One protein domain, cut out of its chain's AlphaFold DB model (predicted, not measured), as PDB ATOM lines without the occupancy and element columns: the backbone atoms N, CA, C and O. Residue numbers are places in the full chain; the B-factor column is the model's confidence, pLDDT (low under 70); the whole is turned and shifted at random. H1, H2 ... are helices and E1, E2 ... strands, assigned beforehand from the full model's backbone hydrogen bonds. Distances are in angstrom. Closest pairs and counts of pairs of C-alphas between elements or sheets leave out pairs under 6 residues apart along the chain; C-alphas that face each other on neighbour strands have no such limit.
ATOM      1  N   GLU A   2      42.349  14.537 -57.092       59.12
ATOM      2  CA  GLU A   2      41.064  15.244 -57.276       59.12
ATOM      3  C   GLU A   2      39.822  14.335 -57.310       59.12
ATOM      4  O   GLU A   2      38.916  14.521 -56.505       59.12
ATOM      5  N   ASN A   3      39.803  13.274 -58.135       70.50
ATOM      6  CA  ASN A   3      38.631  12.380 -58.202       70.50
ATOM      7  C   ASN A   3      38.254  11.746 -56.853       70.50
ATOM      8  O   ASN A   3      37.073  11.598 -56.565       70.50
ATOM      9  N   LYS A   4      39.231  11.420 -55.995       83.19
ATOM     10  CA  LYS A   4      38.942  10.789 -54.698       83.19
ATOM     11  C   LYS A   4      38.373  11.780 -53.683       83.19
ATOM     12  O   LYS A   4      37.533  11.402 -52.877       83.19
ATOM     13  N   LEU A   5      38.824  13.035 -53.706       86.31
ATOM     14  CA  LEU A   5      38.324  14.073 -52.798       86.31
ATOM     15  C   LEU A   5      36.878  14.446 -53.133       86.31
ATOM     16  O   LEU A   5      36.034  14.519 -52.237       86.31
ATOM     17  N   LYS A   6      36.572  14.559 -54.427       85.56
ATOM     18  CA  LYS A   6      35.211  14.763 -54.915       85.56
ATOM     19  C   LYS A   6      34.281  13.599 -54.562       85.56
ATOM     20  O   LYS A   6      33.179  13.834 -54.072       85.56
ATOM     21  N   GLU A   7      34.736  12.356 -54.732       86.75
ATOM     22  CA  GLU A   7      33.986  11.156 -54.326       86.75
ATOM     23  C   GLU A   7      33.667  11.151 -52.821       86.75
ATOM     24  O   GLU A   7      32.533  10.869 -52.435       86.75
ATOM     25  N   VAL A   8      34.627  11.519 -51.961       88.69
ATOM     26  CA  VAL A   8      34.413  11.620 -50.503       88.69
ATOM     27  C   VAL A   8      33.399  12.711 -50.163       88.69
ATOM     28  O   VAL A   8      32.493  12.485 -49.361       88.69
ATOM     29  N   LYS A   9      33.508  13.887 -50.788       88.69
ATOM     30  CA  LYS A   9      32.546  14.978 -50.598       88.69
ATOM     31  C   LYS A   9      31.134  14.555 -51.010       88.69
ATOM     32  O   LYS A   9      30.178  14.792 -50.274       88.69
ATOM     33  N   GLU A  10      30.992  13.924 -52.171       87.75
ATOM     34  CA  GLU A  10      29.703  13.427 -52.650       87.75
ATOM     35  C   GLU A  10      29.129  12.347 -51.724       87.75
ATOM     36  O   GLU A  10      27.940  12.400 -51.413       87.75
ATOM     37  N   PHE A  11      29.958  11.426 -51.226       88.31
ATOM     38  CA  PHE A  11      29.561  10.419 -50.238       88.31
ATOM     39  C   PHE A  11      28.993  11.062 -48.964       88.31
ATOM     40  O   PHE A  11      27.878  10.727 -48.552       88.31
ATOM     41  N   LEU A  12      29.712  12.032 -48.388       87.94
ATOM     42  CA  LEU A  12      29.314  12.731 -47.162       87.94
ATOM     43  C   LEU A  12      28.026  13.556 -47.335       87.94
ATOM     44  O   LEU A  12      27.191  13.623 -46.438       87.94
ATOM     45  N   LEU A  13      27.838  14.203 -48.487       86.31
ATOM     46  CA  LEU A  13      26.645  15.020 -48.733       86.31
ATOM     47  C   LEU A  13      25.412  14.191 -49.096       86.31
ATOM     48  O   LEU A  13      24.293  14.597 -48.786       86.31
ATOM     49  N   GLN A  14      25.598  13.065 -49.786       83.69
ATOM     50  CA  GLN A  14      24.492  12.221 -50.238       83.69
ATOM     51  C   GLN A  14      24.019  11.237 -49.159       83.69
ATOM     52  O   GLN A  14      22.967  10.630 -49.348       83.69
ATOM     53  N   GLY A  15      24.778  11.046 -48.069       68.69
ATOM     54  CA  GLY A  15      24.462  10.051 -47.035       68.69
ATOM     55  C   GLY A  15      24.409   8.623 -47.590       68.69
ATOM     56  O   GLY A  15      23.688   7.766 -47.087       68.69
ATOM     57  N   LYS A  16      25.112   8.352 -48.698       66.00
ATOM     58  CA  LYS A  16      25.077   7.031 -49.333       66.00
ATOM     59  C   LYS A  16      25.924   6.064 -48.525       66.00
ATOM     60  O   LYS A  16      27.124   5.994 -48.737       66.00
ATOM     61  N   GLY A  17      25.288   5.284 -47.658       70.94
ATOM     62  CA  GLY A  17      25.950   4.230 -46.884       70.94
ATOM     63  C   GLY A  17      26.100   4.527 -45.396       70.94
ATOM     64  O   GLY A  17      26.751   3.743 -44.717       70.94
ATOM     65  N   TYR A  18      25.503   5.613 -44.893       79.56
ATOM     66  CA  TYR A  18      25.354   5.859 -43.456       79.56
ATOM     67  C   TYR A  18      24.120   6.728 -43.165       79.56
ATOM     68  O   TYR A  18      23.781   7.604 -43.963       79.56
ATOM     69  N   ASP A  19      23.461   6.501 -42.026       85.25
ATOM     70  CA  ASP A  19      22.413   7.382 -41.498       85.25
ATOM     71  C   ASP A  19      23.041   8.353 -40.489       85.25
ATOM     72  O   ASP A  19      23.798   7.956 -39.605       85.25
ATOM     73  N   VAL A  20      22.742   9.646 -40.617       84.75
ATOM     74  CA  VAL A  20      23.219  10.665 -39.666       84.75
ATOM     75  C   VAL A  20      22.688  10.393 -38.258       84.75
ATOM     76  O   VAL A  20      23.366  10.704 -37.286       84.75
ATOM     77  N   SER A  21      21.491   9.824 -38.145       85.06
ATOM     78  CA  SER A  21      20.874   9.461 -36.869       85.06
ATOM     79  C   SER A  21      21.658   8.354 -36.175       85.06
ATOM     80  O   SER A  21      21.919   8.488 -34.986       85.06
ATOM     81  N   ASP A  22      22.095   7.334 -36.920       86.88
ATOM     82  CA  ASP A  22      22.909   6.237 -36.384       86.88
ATOM     83  C   ASP A  22      24.266   6.768 -35.909       86.88
ATOM     84  O   ASP A  22      24.644   6.566 -34.762       86.88
ATOM     85  N   VAL A  23      24.945   7.569 -36.742       88.31
ATOM     86  CA  VAL A  23      26.235   8.186 -36.379       88.31
ATOM     87  C   VAL A  23      26.114   9.065 -35.131       88.31
ATOM     88  O   VAL A  23      26.996   9.055 -34.277       88.31
ATOM     89  N   VAL A  24      25.042   9.855 -35.024       88.62
ATOM     90  CA  VAL A  24      24.795  10.697 -33.847       88.62
ATOM     91  C   VAL A  24      24.508   9.851 -32.614       88.62
ATOM     92  O   VAL A  24      25.010  10.185 -31.544       88.62
ATOM     93  N   ASN A  25      23.711   8.792 -32.748       86.44
ATOM     94  CA  ASN A  25      23.393   7.901 -31.643       86.44
ATOM     95  C   ASN A  25      24.657   7.223 -31.111       86.44
ATOM     96  O   ASN A  25      24.946   7.360 -29.927       86.44
ATOM     97  N   ASP A  26      25.436   6.594 -31.990       87.88
ATOM     98  CA  ASP A  26      26.667   5.888 -31.630       87.88
ATOM     99  C   ASP A  26      27.655   6.834 -30.943       87.88
ATOM    100  O   ASP A  26      28.088   6.574 -29.824       87.88
ATOM    101  N   ALA A  27      27.922   7.999 -31.543       88.69
ATOM    102  CA  ALA A  27      28.825   8.984 -30.952       88.69
ATOM    103  C   ALA A  27      28.318   9.521 -29.605       88.69
ATOM    104  O   ALA A  27      29.117   9.845 -28.727       88.69
ATOM    105  N   THR A  28      26.998   9.649 -29.437       85.62
ATOM    106  CA  THR A  28      26.418  10.089 -28.166       85.62
ATOM    107  C   THR A  28      26.618   9.017 -27.101       85.62
ATOM    108  O   THR A  28      27.155   9.342 -26.049       85.62
ATOM    109  N   VAL A  29      26.259   7.762 -27.385       83.38
ATOM    110  CA  VAL A  29      26.436   6.628 -26.463       83.38
ATOM    111  C   VAL A  29      27.902   6.482 -26.061       83.38
ATOM    112  O   VAL A  29      28.197   6.520 -24.874       83.38
ATOM    113  N   GLU A  30      28.827   6.450 -27.027       87.69
ATOM    114  CA  GLU A  30      30.270   6.359 -26.753       87.69
ATOM    115  C   GLU A  30      30.761   7.509 -25.859       87.69
ATOM    116  O   GLU A  30      31.517   7.295 -24.915       87.69
ATOM    117  N   THR A  31      30.294   8.738 -26.107       87.38
ATOM    118  CA  THR A  31      30.652   9.895 -25.272       87.38
ATOM    119  C   THR A  31      30.097   9.764 -23.852       87.38
ATOM    120  O   THR A  31      30.763  10.158 -22.895       87.38
ATOM    121  N   PHE A  32      28.876   9.251 -23.692       83.94
ATOM    122  CA  PHE A  32      28.282   9.045 -22.372       83.94
ATOM    123  C   PHE A  32      28.994   7.937 -21.606       83.94
ATOM    124  O   PHE A  32      29.333   8.175 -20.451       83.94
ATOM    125  N   ASP A  33      29.300   6.812 -22.249       83.38
ATOM    126  CA  ASP A  33      30.056   5.708 -21.652       83.38
ATOM    127  C   ASP A  33      31.439   6.167 -21.156       83.38
ATOM    128  O   ASP A  33      31.902   5.745 -20.096       83.38
ATOM    129  N   GLU A  34      32.103   7.071 -21.888       87.62
ATOM    130  CA  GLU A  34      33.384   7.653 -21.469       87.62
ATOM    131  C   GLU A  34      33.261   8.624 -20.282       87.62
ATOM    132  O   GLU A  34      34.186   8.740 -19.473       87.62
ATOM    133  N   LEU A  35      32.153   9.363 -20.186       86.19
ATOM    134  CA  LEU A  35      31.957  10.400 -19.166       86.19
ATOM    135  C   LEU A  35      31.282   9.881 -17.891       86.19
ATOM    136  O   LEU A  35      31.507  10.435 -16.811       86.19
ATOM    137  N   PHE A  36      30.448   8.853 -18.011       79.81
ATOM    138  CA  PHE A  36      29.598   8.323 -16.956       79.81
ATOM    139  C   PHE A  36      29.626   6.792 -17.029       79.81
ATOM    140  O   PHE A  36      29.021   6.191 -17.909       79.81
ATOM    141  N   GLU A  37      30.323   6.152 -16.090       75.88
ATOM    142  CA  GLU A  37      30.307   4.688 -15.983       75.88
ATOM    143  C   GLU A  37      28.877   4.186 -15.676       75.88
ATOM    144  O   GLU A  37      28.251   4.643 -14.717       75.88
ATOM    145  N   ASP A  38      28.393   3.216 -16.463       62.75
ATOM    146  CA  ASP A  38      27.162   2.432 -16.246       62.75
ATOM    147  C   ASP A  38      25.837   3.227 -16.189       62.75
ATOM    148  O   ASP A  38      24.992   3.002 -15.311       62.75
ATOM    149  N   TRP A  39      25.596   4.122 -17.150       66.31
ATOM    150  CA  TRP A  39      24.321   4.842 -17.248       66.31
ATOM    151  C   TRP A  39      23.672   4.776 -18.641       66.31
ATOM    152  O   TRP A  39      24.139   5.396 -19.590       66.31
ATOM    153  N   ASP A  40      22.534   4.076 -18.728       68.19
ATOM    154  CA  ASP A  40      21.676   4.021 -19.921       68.19
ATOM    155  C   ASP A  40      20.855   5.316 -20.052       68.19
ATOM    156  O   ASP A  40      19.877   5.522 -19.324       68.19
ATOM    157  N   PHE A  41      21.208   6.168 -21.014       70.44
ATOM    158  CA  PHE A  41      20.373   7.293 -21.441       70.44
ATOM    159  C   PHE A  41      20.106   7.255 -22.941       70.44
ATOM    160  O   PHE A  41      20.960   6.865 -23.734       70.44
ATOM    161  N   PHE A  42      18.941   7.768 -23.337       74.69
ATOM    162  CA  PHE A  42      18.644   8.084 -24.728       74.69
ATOM    163  C   PHE A  42      18.857   9.579 -24.972       74.69
ATOM    164  O   PHE A  42      18.432  10.424 -24.187       74.69
ATOM    165  N   SER A  43      19.503   9.930 -26.084       76.75
ATOM    166  CA  SER A  43      19.820  11.325 -26.432       76.75
ATOM    167  C   SER A  43      18.579  12.211 -26.621       76.75
ATOM    168  O   SER A  43      18.657  13.435 -26.501       76.75
ATOM    169  N   GLU A  44      17.420  11.615 -26.901       81.88
ATOM    170  CA  GLU A  44      16.142  12.322 -27.004       81.88
ATOM    171  C   GLU A  44      15.576  12.772 -25.650       81.88
ATOM    172  O   GLU A  44      14.836  13.758 -25.621       81.88
ATOM    173  N   ASP A  45      15.991  12.121 -24.558       84.19
ATOM    174  CA  ASP A  45      15.554  12.399 -23.183       84.19
ATOM    175  C   ASP A  45      16.411  13.469 -22.485       84.19
ATOM    176  O   ASP A  45      16.132  13.869 -21.352       84.19
ATOM    177  N   ILE A  46      17.474  13.939 -23.143       87.00
ATOM    178  CA  ILE A  46      18.417  14.903 -22.575       87.00
ATOM    179  C   ILE A  46      18.094  16.303 -23.091       87.00
ATOM    180  O   ILE A  46      18.405  16.651 -24.233       87.00
ATOM    181  N   ASP A  47      17.514  17.131 -22.225       91.88
ATOM    182  CA  ASP A  47      17.228  18.533 -22.523       91.88
ATOM    183  C   ASP A  47      18.472  19.421 -22.373       91.88
ATOM    184  O   ASP A  47      19.164  19.424 -21.353       91.88
ATOM    185  N   LEU A  48      18.722  20.243 -23.391       92.31
ATOM    186  CA  LEU A  48      19.733  21.291 -23.384       92.31
ATOM    187  C   LEU A  48      19.094  22.614 -22.966       92.31
ATOM    188  O   LEU A  48      18.228  23.160 -23.655       92.31
ATOM    189  N   ASN A  49      19.579  23.152 -21.851       94.38
ATOM    190  CA  ASN A  49      19.095  24.397 -21.266       94.38
ATOM    191  C   ASN A  49      20.212  25.449 -21.235       94.38
ATOM    192  O   ASN A  49      21.390  25.118 -21.081       94.38
ATOM    193  N   TRP A  50      19.848  26.727 -21.355       94.44
ATOM    194  CA  TRP A  50      20.752  27.862 -21.165       94.44
ATOM    195  C   TRP A  50      20.233  28.750 -20.039       94.44
ATOM    196  O   TRP A  50      19.331  29.565 -20.226       94.44
ATOM    197  N   GLY A  51      20.800  28.578 -18.845       94.50
ATOM    198  CA  GLY A  51      20.212  29.150 -17.637       94.50
ATOM    199  C   GLY A  51      18.875  28.474 -17.339       94.50
ATOM    200  O   GLY A  51      18.832  27.259 -17.173       94.50
ATOM    201  N   GLU A  52      17.802  29.259 -17.280       94.81
ATOM    202  CA  GLU A  52      16.439  28.762 -17.039       94.81
ATOM    203  C   GLU A  52      15.670  28.456 -18.337       94.81
ATOM    204  O   GLU A  52      14.584  27.882 -18.286       94.81
ATOM    205  N   ASP A  53      16.228  28.810 -19.500       95.75
ATOM    206  CA  ASP A  53      15.562  28.633 -20.789       95.75
ATOM    207  C   ASP A  53      15.856  27.252 -21.389       95.75
ATOM    208  O   ASP A  53      17.017  26.865 -21.553       95.75
ATOM    209  N   SER A  54      14.803  26.538 -21.797       93.50
ATOM    210  CA  SER A  54      14.925  25.312 -22.595       93.50
ATOM    211  C   SER A  54      15.189  25.652 -24.060       93.50
ATOM    212  O   SER A  54      14.416  26.377 -24.691       93.50
ATOM    213  N   LEU A  55      16.295  25.140 -24.607       94.12
ATOM    214  CA  LEU A  55      16.691  25.395 -25.992       94.12
ATOM    215  C   LEU A  55      16.161  24.315 -26.942       94.12
ATOM    216  O   LEU A  55      15.528  24.619 -27.954       94.12
ATOM    217  N   THR A  56      16.494  23.054 -26.663       94.94
ATOM    218  CA  THR A  56      16.202  21.869 -27.491       94.94
ATOM    219  C   THR A  56      16.629  20.609 -26.730       94.94
ATOM    220  O   THR A  56      17.296  20.728 -25.710       94.94
ATOM    221  N   ASN A  57      16.347  19.412 -27.245       92.25
ATOM    222  CA  ASN A  57      17.010  18.192 -26.776       92.25
ATOM    223  C   ASN A  57      18.335  17.922 -27.511       92.25
ATOM    224  O   ASN A  57      18.608  18.494 -28.581       92.25
ATOM    225  N   LEU A  58      19.150  17.053 -26.914       89.88
ATOM    226  CA  LEU A  58      20.468  16.668 -27.403       89.88
ATOM    227  C   LEU A  58      20.390  15.993 -28.775       89.88
ATOM    228  O   LEU A  58      21.149  16.386 -29.657       89.88
ATOM    229  N   ASP A  59      19.451  15.071 -29.008       89.69
ATOM    230  CA  ASP A  59      19.276  14.411 -30.315       89.69
ATOM    231  C   ASP A  59      19.139  15.423 -31.469       89.69
ATOM    232  O   ASP A  59      19.895  15.412 -32.450       89.69
ATOM    233  N   LYS A  60      18.206  16.371 -31.331       91.56
ATOM    234  CA  LYS A  60      17.952  17.384 -32.357       91.56
ATOM    235  C   LYS A  60      19.147  18.312 -32.540       91.56
ATOM    236  O   LYS A  60      19.469  18.669 -33.678       91.56
ATOM    237  N   PHE A  61      19.804  18.707 -31.450       93.31
ATOM    238  CA  PHE A  61      21.019  19.514 -31.525       93.31
ATOM    239  C   PHE A  61      22.127  18.772 -32.276       93.31
ATOM    240  O   PHE A  61      22.658  19.302 -33.253       93.31
ATOM    241  N   SER A  62      22.430  17.538 -31.875       92.50
ATOM    242  CA  SER A  62      23.524  16.732 -32.414       92.50
ATOM    243  C   SER A  62      23.331  16.411 -33.893       92.50
ATOM    244  O   SER A  62      24.275  16.542 -34.671       92.50
ATOM    245  N   LYS A  63      22.102  16.112 -34.336       91.25
ATOM    246  CA  LYS A  63      21.783  15.932 -35.766       91.25
ATOM    247  C   LYS A  63      22.067  17.189 -36.585       91.25
ATOM    248  O   LYS A  63      22.733  17.125 -37.621       91.25
ATOM    249  N   VAL A  64      21.604  18.351 -36.119       93.81
ATOM    250  CA  VAL A  64      21.850  19.629 -36.809       93.81
ATOM    251  C   VAL A  64      23.338  19.983 -36.786       93.81
ATOM    252  O   VAL A  64      23.882  20.435 -37.797       93.81
ATOM    253  N   PHE A  65      24.010  19.754 -35.659       93.62
ATOM    254  CA  PHE A  65      25.436  20.002 -35.494       93.62
ATOM    255  C   PHE A  65      26.275  19.117 -36.425       93.62
ATOM    256  O   PHE A  65      27.093  19.640 -37.182       93.62
ATOM    257  N   CYS A  66      26.012  17.809 -36.469       92.75
ATOM    258  CA  CYS A  66      26.693  16.858 -37.349       92.75
ATOM    259  C   CYS A  66      26.577  17.274 -38.823       92.75
ATOM    260  O   CYS A  66      27.576  17.360 -39.540       92.75
ATOM    261  N   GLN A  67      25.381  17.673 -39.270       90.75
ATOM    262  CA  GLN A  67      25.189  18.195 -40.627       90.75
ATOM    263  C   GLN A  67      26.013  19.462 -40.906       90.75
ATOM    264  O   GLN A  67      26.475  19.667 -42.031       90.75
ATOM    265  N   LYS A  68      26.192  20.345 -39.915       93.44
ATOM    266  CA  LYS A  68      27.047  21.535 -40.052       93.44
ATOM    267  C   LYS A  68      28.524  21.156 -40.140       93.44
ATOM    268  O   LYS A  68      29.213  21.716 -40.990       93.44
ATOM    269  N   VAL A  69      28.979  20.197 -39.334       93.94
ATOM    270  CA  VAL A  69      30.349  19.662 -39.392       93.94
ATOM    271  C   VAL A  69      30.627  19.043 -40.760       93.94
ATOM    272  O   VAL A  69      31.603  19.424 -41.400       93.94
ATOM    273  N   ILE A  70      29.733  18.191 -41.274       92.12
ATOM    274  CA  ILE A  70      29.850  17.607 -42.622       92.12
ATOM    275  C   ILE A  70      30.025  18.702 -43.681       92.12
ATOM    276  O   ILE A  70      30.920  18.624 -44.522       92.12
ATOM    277  N   LYS A  71      29.209  19.762 -43.625       92.00
ATOM    278  CA  LYS A  71      29.317  20.893 -44.560       92.00
ATOM    279  C   LYS A  71      30.649  21.630 -44.437       92.00
ATOM    280  O   LYS A  71      31.203  22.023 -45.460       92.00
ATOM    281  N   GLN A  72      31.172  21.809 -43.224       94.56
ATOM    282  CA  GLN A  72      32.492  22.414 -43.029       94.56
ATOM    283  C   GLN A  72      33.613  21.532 -43.581       94.56
ATOM    284  O   GLN A  72      34.482  22.044 -44.279       94.56
ATOM    285  N   VAL A  73      33.562  20.216 -43.356       92.50
ATOM    286  CA  VAL A  73      34.515  19.264 -43.947       92.50
ATOM    287  C   VAL A  73      34.476  19.342 -45.473       92.50
ATOM    288  O   VAL A  73      35.522  19.450 -46.104       92.50
ATOM    289  N   CYS A  74      33.285  19.379 -46.074       91.94
ATOM    290  CA  CYS A  74      33.140  19.545 -47.522       91.94
ATOM    291  C   CYS A  74      33.742  20.869 -48.020       91.94
ATOM    292  O   CYS A  74      34.418  20.878 -49.040       91.94
ATOM    293  N   SER A  75      33.554  21.970 -47.285       90.56
ATOM    294  CA  SER A  75      34.169  23.261 -47.620       90.56
ATOM    295  C   SER A  75      35.696  23.234 -47.513       90.56
ATOM    296  O   SER A  75      36.373  23.907 -48.285       90.56
ATOM    297  N   ILE A  76      36.252  22.477 -46.563       91.56
ATOM    298  CA  ILE A  76      37.699  22.267 -46.457       91.56
ATOM    299  C   ILE A  76      38.198  21.457 -47.657       91.56
ATOM    300  O   ILE A  76      39.220  21.827 -48.230       91.56
ATOM    301  N   ILE A  77      37.472  20.410 -48.067       89.56
ATOM    302  CA  ILE A  77      37.784  19.630 -49.275       89.56
ATOM    303  C   ILE A  77      37.853  20.552 -50.502       89.56
ATOM    304  O   ILE A  77      38.850  20.521 -51.220       89.56
ATOM    305  N   ASP A  78      36.865  21.432 -50.678       86.81
ATOM    306  CA  ASP A  78      36.824  22.391 -51.795       86.81
ATOM    307  C   ASP A  78      38.045  23.322 -51.824       86.81
ATOM    308  O   ASP A  78      38.569  23.638 -52.887       86.81
ATOM    309  N   SER A  79      38.573  23.701 -50.657       88.25
ATOM    310  CA  SER A  79      39.763  24.561 -50.573       88.25
ATOM    311  C   SER A  79      41.056  23.913 -51.094       88.25
ATOM    312  O   SER A  79      42.054  24.614 -51.284       88.25
ATOM    313  N   PHE A  80      41.067  22.591 -51.302       82.88
ATOM    314  CA  PHE A  80      42.166  21.898 -51.977       82.88
ATOM    315  C   PHE A  80      42.017  21.925 -53.501       82.88
ATOM    316  O   PHE A  80      43.037  21.881 -54.179       82.88
ATOM    317  N   GLU A  81      40.791  22.027 -54.025       71.12
ATOM    318  CA  GLU A  81      40.528  22.149 -55.467       71.12
ATOM    319  C   GLU A  81      40.826  23.572 -55.974       71.12
ATOM    320  O   GLU A  81      41.279  23.746 -57.094       71.12
ATOM    321  N   GLU A  82      40.654  24.603 -55.138       58.91
ATOM    322  CA  GLU A  82      40.929  26.007 -55.505       58.91
ATOM    323  C   GLU A  82      42.427  26.386 -55.535       58.91
ATOM    324  O   GLU A  82      42.770  27.533 -55.830       58.91
ATOM    325  N   LYS A  83      43.332  25.461 -55.182       54.31
ATOM    326  CA  LYS A  83      44.788  25.704 -55.120       54.31
ATOM    327  C   LYS A  83      45.585  25.076 -56.272       54.31
ATOM    328  O   LYS A  83      46.816  25.176 -56.242       54.31
TER     329      LYS A  83
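This is residues 2 to 83 of the 84 residues of an uncharacterized protein of Priestia filamentosa (UniProt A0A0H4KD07). One long helix, H3, makes the long axis, and two shorter helices pack on one side of it: H1 lies side by side with its later half, and H2 packs on its earlier part by residues 20 to 25 and runs off at a wide angle. A small hairpin of two strands, E1 and E2, sits at the end where H3 begins, and residues 14 to 19, of which 14 belongs to H1 and the rest to the link from H1 to H2, stand free. The printed part has 82 residues with three named helices and two named strands, in the order H1, H2, E1, E2, H3; the sheet, E1 - E2, is antiparallel and the class is mostly helix. The whole is loose, with a radius of gyration of the C-alphas of 16.2 A, and elongated, with spans of 46 by 28 by 20 A.

H1 covers residues 2 to 14, 18.3 A from first to last C-alpha, and begins at C-alpha 2 at (41.064, 15.244, -57.276). H2 covers residues 20 to 35, 22.3 A long. E1 is residues 47 to 50, 10.1 A, beginning at C-alpha 47 at (17.228, 18.533, -22.523), and E2 is residues 53 to 57, 12.1 A. H3, residues 58 to 81, is the longest helix with 34.9 A and ends at C-alpha 81 at (40.528, 22.149, -55.467).

H1 and H3 touch, with the closest C-alphas, those of Lys 9 and Cys 74, 5.5 A apart. They run opposite ways at a shallow tilt of 19 degrees, and H3 touches H1 with residues 70 to 81 alone. H1 and H2 are apart. H2 touches H3 with residues 20 to 25 alone, on residues 59 to 67 of H3; the closest C-alphas, those of Val 24 and Ser 62, are 6.3 A apart. Their lines are only just about perpendicular, at 71 degrees. E1 and E2 form a hairpin, antiparallel at 146 degrees between their directions; N 48 and O 56 at 2.8 A and N 50 and O 53 at 2.8 A are within hydrogen-bond range. The closest C-alphas of E1 and H3, those of Asp 47 and Leu 58, are 6.1 A apart. H1 is apart from E1 and from E2, and H2 is apart from E2. In H1 and H2 every O i to N i+4 pair is within hydrogen-bond range; in H3 18 of 20 are.

The two C-alphas farthest apart, those of Asn 3 and Glu 52, are 49.6 A apart, while those of Glu 2 and Lys 83, the first and last printed, are 11.3 A apart. The printed part has no cut. The link from H2 to E1, 11 residues, is long; the links H1 to H2, E1 to E2 and E2 to H3 are tight. The mean pLDDT of the printed part is 85.1, and it is under 70 at residue 2, residues 15 to 16, residues 38 to 40 and residues 82 to 83.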